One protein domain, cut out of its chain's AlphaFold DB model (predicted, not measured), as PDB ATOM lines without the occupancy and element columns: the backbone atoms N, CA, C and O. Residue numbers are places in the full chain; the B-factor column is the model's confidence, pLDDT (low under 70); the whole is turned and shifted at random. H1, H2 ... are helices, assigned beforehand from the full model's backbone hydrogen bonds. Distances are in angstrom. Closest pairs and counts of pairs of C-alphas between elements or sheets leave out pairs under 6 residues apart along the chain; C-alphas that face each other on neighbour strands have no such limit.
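What this domain is: This is residues 9 to 61 of the 129 residues of an uncharacterized protein of Micromonospora narathiwatensis (UniProt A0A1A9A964). What shape do these coordinates draw? The long helix H2 makes one arm of an open V and H1 the other, a helical hairpin joined at its closed end by a tight link, with the far parts of both arms standing free. How is it made up? The printed part has 53 residues with two named helices, H1 then H2, and no named strand; its class is all helix. How compact is it? It is loose, with a radius of gyration of the C-alphas of 13.7 A, and flat, with spans of 42 by 24 by 12 A.

Where its parts are: Where is the longest helix? H2 holds residues 35 to 60 and is 37.7 A from first to last C-alpha, from (34.918, 79.159, 193.008) to (16.306, 46.351, 193.900). Where is the other helix? H1 holds residues 9 to 29, is 30.3 A long in the same measure, and begins with C-alpha 9 at (41.751, 47.555, 198.394).

How they stand to each other: Where does H2 touch H1? Residues 36 to 40 of H2 touch residues 24 to 28 of H1, and the closest C-alphas, those of Leu 36 and Val 28, are 7.3 A apart. How do their directions compare? They run opposite ways at a steep tilt of 39 degrees. What do the backbones show? In H1 and H2 every O i to N i+4 pair is within hydrogen-bond range.

The domain as a whole: How large is it? The two C-alphas farthest apart, those of Glu 33 and Ala 61, are 42.3 A apart. Is it continuous? The printed part has no cut, and the link from H1 to H2, five residues, is tight. Where is confidence low? The mean pLDDT of the printed part is 75.2, and residues 9 to 10, 12, 28, 31 to 33 and 56 to 61 are under 70.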
ATOM      1  N   ALA A   9      41.667  46.553 199.454       63.47
ATOM      2  CA  ALA A   9      41.751  47.555 198.394       63.47
ATOM      3  C   ALA A   9      40.488  48.425 198.343       63.47
ATOM      4  O   ALA A   9      40.583  49.647 198.243       63.47
ATOM      5  N   ARG A  10      39.307  47.802 198.467       62.91
ATOM      6  CA  ARG A  10      38.026  48.521 198.502       62.91
ATOM      7  C   ARG A  10      37.880  49.329 199.789       62.91
ATOM      8  O   ARG A  10      37.503  50.491 199.718       62.91
ATOM      9  N   ALA A  11      38.249  48.763 200.937       72.12
ATOM     10  CA  ALA A  11      38.246  49.467 202.216       72.12
ATOM     11  C   ALA A  11      39.207  50.664 202.197       72.12
ATOM     12  O   ALA A  11      38.814  51.760 202.580       72.12
ATOM     13  N   LYS A  12      40.427  50.502 201.666       67.75
ATOM     14  CA  LYS A  12      41.372  51.617 201.491       67.75
ATOM     15  C   LYS A  12      40.835  52.691 200.548       67.75
ATOM     16  O   LYS A  12      40.990  53.868 200.845       67.75
ATOM     17  N   ALA A  13      40.176  52.306 199.454       70.00
ATOM     18  CA  ALA A  13      39.557  53.257 198.532       70.00
ATOM     19  C   ALA A  13      38.411  54.043 199.190       70.00
ATOM     20  O   ALA A  13      38.317  55.253 199.001       70.00
ATOM     21  N   VAL A  14      37.582  53.381 200.004       74.06
ATOM     22  CA  VAL A  14      36.498  54.026 200.763       74.06
ATOM     23  C   VAL A  14      37.055  54.946 201.849       74.06
ATOM     24  O   VAL A  14      36.600  56.072 201.998       74.06
ATOM     25  N   VAL A  15      38.079  54.517 202.586       78.88
ATOM     26  CA  VAL A  15      38.724  55.370 203.596       78.88
ATOM     27  C   VAL A  15      39.376  56.588 202.936       78.88
ATOM     28  O   VAL A  15      39.241  57.698 203.444       78.88
ATOM     29  N   ALA A  16      40.028  56.411 201.784       77.00
ATOM     30  CA  ALA A  16      40.632  57.506 201.033       77.00
ATOM     31  C   ALA A  16      39.587  58.502 200.509       77.00
ATOM     32  O   ALA A  16      39.802  59.710 200.596       77.00
ATOM     33  N   SER A  17      38.443  58.024 200.010       74.88
ATOM     34  CA  SER A  17      37.367  58.911 199.561       74.88
ATOM     35  C   SER A  17      36.732  59.666 200.730       74.88
ATOM     36  O   SER A  17      36.533  60.874 200.626       74.88
ATOM     37  N   VAL A  18      36.496  59.006 201.869       78.94
ATOM     38  CA  VAL A  18      35.980  59.651 203.089       78.94
ATOM     39  C   VAL A  18      36.954  60.710 203.605       78.94
ATOM     40  O   VAL A  18      36.535  61.818 203.932       78.94
ATOM     41  N   ALA A  19      38.255  60.413 203.624       80.75
ATOM     42  CA  ALA A  19      39.281  61.375 204.014       80.75
ATOM     43  C   ALA A  19      39.318  62.593 203.072       80.75
ATOM     44  O   ALA A  19      39.418  63.726 203.542       80.75
ATOM     45  N   ALA A  20      39.177  62.385 201.759       80.19
ATOM     46  CA  ALA A  20      39.114  63.472 200.784       80.19
ATOM     47  C   ALA A  20      37.864  64.349 200.967       80.19
ATOM     48  O   ALA A  20      37.954  65.574 200.884       80.19
ATOM     49  N   VAL A  21      36.711  63.744 201.270       78.50
ATOM     50  CA  VAL A  21      35.477  64.480 201.585       78.50
ATOM     51  C   VAL A  21      35.637  65.280 202.876       78.50
ATOM     52  O   VAL A  21      35.285  66.456 202.905       78.50
ATOM     53  N   ALA A  22      36.221  64.693 203.924       77.38
ATOM     54  CA  ALA A  22      36.497  65.404 205.170       77.38
ATOM     55  C   ALA A  22      37.430  66.605 204.940       77.38
ATOM     56  O   ALA A  22      37.129  67.700 205.411       77.38
ATOM     57  N   ALA A  23      38.497  66.424 204.150       79.00
ATOM     58  CA  ALA A  23      39.417  67.493 203.766       79.00
ATOM     59  C   ALA A  23      38.702  68.623 203.005       79.00
ATOM     60  O   ALA A  23      38.884  69.800 203.331       79.00
ATOM     61  N   LEU A  24      37.835  68.269 202.049       73.94
ATOM     62  CA  LEU A  24      36.970  69.211 201.334       73.94
ATOM     63  C   LEU A  24      36.077  70.000 202.298       73.94
ATOM     64  O   LEU A  24      36.024  71.222 202.209       73.94
ATOM     65  N   VAL A  25      35.426  69.332 203.254       77.25
ATOM     66  CA  VAL A  25      34.565  69.986 204.253       77.25
ATOM     67  C   VAL A  25      35.366  70.947 205.133       77.25
ATOM     68  O   VAL A  25      34.942  72.085 205.327       77.25
ATOM     69  N   THR A  26      36.546  70.556 205.621       78.75
ATOM     70  CA  THR A  26      37.419  71.475 206.373       78.75
ATOM     71  C   THR A  26      37.849  72.685 205.544       78.75
ATOM     72  O   THR A  26      37.876  73.797 206.069       78.75
ATOM     73  N   LEU A  27      38.117  72.501 204.245       71.19
ATOM     74  CA  LEU A  27      38.480  73.590 203.336       71.19
ATOM     75  C   LEU A  27      37.316  74.575 203.130       71.19
ATOM     76  O   LEU A  27      37.532  75.777 203.024       71.19
ATOM     77  N   VAL A  28      36.077  74.079 203.137       69.38
ATOM     78  CA  VAL A  28      34.851  74.893 203.067       69.38
ATOM     79  C   VAL A  28      34.631  75.700 204.339       69.38
ATOM     80  O   VAL A  28      34.277  76.875 204.264       69.38
ATOM     81  N   VAL A  29      34.864  75.095 205.508       76.25
ATOM     82  CA  VAL A  29      34.767  75.786 206.806       76.25
ATOM     83  C   VAL A  29      35.754  76.956 206.879       76.25
ATOM     84  O   VAL A  29      35.443  77.982 207.479       76.25
ATOM     85  N   TRP A  30      36.899  76.844 206.200       76.81
ATOM     86  CA  TRP A  30      37.901  77.907 206.074       76.81
ATOM     87  C   TRP A  30      37.519  79.055 205.117       76.81
ATOM     88  O   TRP A  30      38.270  80.019 205.004       76.81
ATOM     89  N   ARG A  31      36.342  78.998 204.476       67.00
ATOM     90  CA  ARG A  31      35.734  80.048 203.631       67.00
ATOM     91  C   ARG A  31      36.651  80.718 202.584       67.00
ATOM     92  O   ARG A  31      36.875  81.925 202.637       67.00
ATOM     93  N   PRO A  32      37.108  79.989 201.559       60.91
ATOM     94  CA  PRO A  32      37.602  80.609 200.335       60.91
ATOM     95  C   PRO A  32      36.413  81.051 199.452       60.91
ATOM     96  O   PRO A  32      35.575  80.238 199.059       60.91
ATOM     97  N   GLU A  33      36.310  82.349 199.168       66.94
ATOM     98  CA  GLU A  33      35.205  82.973 198.420       66.94
ATOM     99  C   GLU A  33      35.087  82.464 196.958       66.94
ATOM    100  O   GLU A  33      36.081  82.259 196.257       66.94
ATOM    101  N   GLY A  34      33.850  82.298 196.467       72.75
ATOM    102  CA  GLY A  34      33.530  82.129 195.040       72.75
ATOM    103  C   GLY A  34      33.642  80.702 194.483       72.75
ATOM    104  O   GLY A  34      32.705  79.907 194.580       72.75
ATOM    105  N   VAL A  35      34.765  80.379 193.837       71.19
ATOM    106  CA  VAL A  35      34.918  79.159 193.008       71.19
ATOM    107  C   VAL A  35      34.807  77.879 193.839       71.19
ATOM    108  O   VAL A  35      34.207  76.896 193.405       71.19
ATOM    109  N   LEU A  36      35.317  77.902 195.069       70.75
ATOM    110  CA  LEU A  36      35.273  76.754 195.974       70.75
ATOM    111  C   LEU A  36      33.855  76.412 196.446       70.75
ATOM    112  O   LEU A  36      33.546  75.232 196.605       70.75
ATOM    113  N   SER A  37      32.964  77.402 196.568       76.75
ATOM    114  CA  SER A  37      31.547  77.151 196.856       76.75
ATOM    115  C   SER A  37      30.861  76.409 195.710       76.75
ATOM    116  O   SER A  37      30.048  75.519 195.953       76.75
ATOM    117  N   VAL A  38      31.180  76.760 194.460       80.38
ATOM    118  CA  VAL A  38      30.598  76.114 193.272       80.38
ATOM    119  C   VAL A  38      31.092  74.675 193.154       80.38
ATOM    120  O   VAL A  38      30.289  73.761 192.979       80.38
ATOM    121  N   VAL A  39      32.401  74.460 193.309       81.75
ATOM    122  CA  VAL A  39      32.999  73.117 193.288       81.75
ATOM    123  C   VAL A  39      32.398  72.235 194.385       81.75
ATOM    124  O   VAL A  39      32.048  71.085 194.116       81.75
ATOM    125  N   LEU A  40      32.197  72.772 195.593       76.62
ATOM    126  CA  LEU A  40      31.540  72.039 196.673       76.62
ATOM    127  C   LEU A  40      30.087  71.693 196.338       76.62
ATOM    128  O   LEU A  40      29.671  70.557 196.553       76.62
ATOM    129  N   ALA A  41      29.314  72.653 195.823       83.38
ATOM    130  CA  ALA A  41      27.920  72.423 195.462       83.38
ATOM    131  C   ALA A  41      27.799  71.293 194.428       83.38
ATOM    132  O   ALA A  41      27.002  70.373 194.615       83.38
ATOM    133  N   LEU A  42      28.647  71.305 193.394       83.94
ATOM    134  CA  LEU A  42      28.698  70.244 192.385       83.94
ATOM    135  C   LEU A  42      29.081  68.888 192.990       83.94
ATOM    136  O   LEU A  42      28.451  67.880 192.673       83.94
ATOM    137  N   ALA A  43      30.063  68.855 193.894       83.50
ATOM    138  CA  ALA A  43      30.455  67.629 194.583       83.50
ATOM    139  C   ALA A  43      29.321  67.072 195.463       83.50
ATOM    140  O   ALA A  43      29.054  65.872 195.425       83.50
ATOM    141  N   CYS A  44      28.612  67.931 196.203       81.06
ATOM    142  CA  CYS A  44      27.448  67.549 197.008       81.06
ATOM    143  C   CYS A  44      26.320  66.967 196.150       81.06
ATOM    144  O   CYS A  44      25.767  65.922 196.491       81.06
ATOM    145  N   VAL A  45      25.996  67.610 195.024       89.25
ATOM    146  CA  VAL A  45      24.979  67.114 194.083       89.25
ATOM    147  C   VAL A  45      25.383  65.753 193.518       89.25
ATOM    148  O   VAL A  45      24.573  64.828 193.517       89.25
ATOM    149  N   LEU A  46      26.641  65.601 193.098       88.19
ATOM    150  CA  LEU A  46      27.165  64.335 192.585       88.19
ATOM    151  C   LEU A  46      27.079  63.217 193.637       88.19
ATOM    152  O   LEU A  46      26.608  62.123 193.333       88.19
ATOM    153  N   LEU A  47      27.474  63.497 194.883       81.50
ATOM    154  CA  LEU A  47      27.370  62.561 196.010       81.50
ATOM    155  C   LEU A  47      25.918  62.166 196.293       81.50
ATOM    156  O   LEU A  47      25.632  60.981 196.452       81.50
ATOM    157  N   GLY A  48      24.998  63.134 196.312       85.81
ATOM    158  CA  GLY A  48      23.569  62.881 196.484       85.81
ATOM    159  C   GLY A  48      22.996  62.011 195.367       85.81
ATOM    160  O   GLY A  48      22.234  61.083 195.635       85.81
ATOM    161  N   MET A  49      23.417  62.243 194.122       93.50
ATOM    162  CA  MET A  49      23.005  61.433 192.978       93.50
ATOM    163  C   MET A  49      23.502  59.987 193.098       93.50
ATOM    164  O   MET A  49      22.720  59.054 192.933       93.50
ATOM    165  N   ILE A  50      24.776  59.788 193.452       86.31
ATOM    166  CA  ILE A  50      25.355  58.453 193.671       86.31
ATOM    167  C   ILE A  50      24.644  57.745 194.832       86.31
ATOM    168  O   ILE A  50      24.268  56.579 194.704       86.31
ATOM    169  N   ALA A  51      24.400  58.441 195.945       80.00
ATOM    170  CA  ALA A  51      23.650  57.902 197.077       80.00
ATOM    171  C   ALA A  51      22.229  57.486 196.659       80.00
ATOM    172  O   ALA A  51      21.809  56.371 196.947       80.00
ATOM    173  N   GLY A  52      21.523  58.324 195.895       81.12
ATOM    174  CA  GLY A  52      20.204  57.997 195.350       81.12
ATOM    175  C   GLY A  52      20.225  56.741 194.477       81.12
ATOM    176  O   GLY A  52      19.439  55.825 194.698       81.12
ATOM    177  N   VAL A  53      21.170  56.644 193.537       84.12
ATOM    178  CA  VAL A  53      21.318  55.471 192.656       84.12
ATOM    179  C   VAL A  53      21.662  54.208 193.450       84.12
ATOM    180  O   VAL A  53      21.094  53.152 193.187       84.12
ATOM    181  N   THR A  54      22.548  54.300 194.445       78.44
ATOM    182  CA  THR A  54      22.903  53.149 195.295       78.44
ATOM    183  C   THR A  54      21.753  52.700 196.191       78.44
ATOM    184  O   THR A  54      21.573  51.499 196.360       78.44
ATOM    185  N   VAL A  55      20.933  53.617 196.712       74.56
ATOM    186  CA  VAL A  55      19.716  53.277 197.465       74.56
ATOM    187  C   VAL A  55      18.701  52.593 196.560       74.56
ATOM    188  O   VAL A  55      18.148  51.569 196.947       74.56
ATOM    189  N   THR A  56      18.488  53.098 195.345       69.75
ATOM    190  CA  THR A  56      17.609  52.451 194.363       69.75
ATOM    191  C   THR A  56      18.126  51.056 194.007       69.75
ATOM    192  O   THR A  56      17.364  50.095 194.026       69.75
ATOM    193  N   ALA A  57      19.435  50.900 193.793       64.38
ATOM    194  CA  ALA A  57      20.052  49.597 193.563       64.38
ATOM    195  C   ALA A  57      19.937  48.662 194.782       64.38
ATOM    196  O   ALA A  57      19.686  47.480 194.606       64.38
ATOM    197  N   ALA A  58      20.060  49.170 196.011       62.31
ATOM    198  CA  ALA A  58      19.892  48.387 197.238       62.31
ATOM    199  C   ALA A  58      18.428  48.000 197.499       62.31
ATOM    200  O   ALA A  58      18.168  46.943 198.060       62.31
ATOM    201  N   ARG A  59      17.468  48.828 197.071       63.31
ATOM    202  CA  ARG A  59      16.035  48.492 197.076       63.31
ATOM    203  C   ARG A  59      15.698  47.418 196.044       63.31
ATOM    204  O   ARG A  59      14.776  46.646 196.275       63.31
ATOM    205  N   HIS A  60      16.436  47.378 194.935       55.19
ATOM    206  CA  HIS A  60      16.306  46.351 193.900       55.19
ATOM    207  C   HIS A  60      17.186  45.121 194.128       55.19
ATOM    208  O   HIS A  60      16.957  44.102 193.485       55.19
ATOM    209  N   ALA A  61      18.173  45.183 195.023       49.31
ATOM    210  CA  ALA A  61      18.916  44.012 195.449       49.31
ATOM    211  C   ALA A  61      17.957  43.154 196.290       49.31
ATOM    212  O   ALA A  61      17.561  43.597 197.372       49.31
TER     213      ALA A  61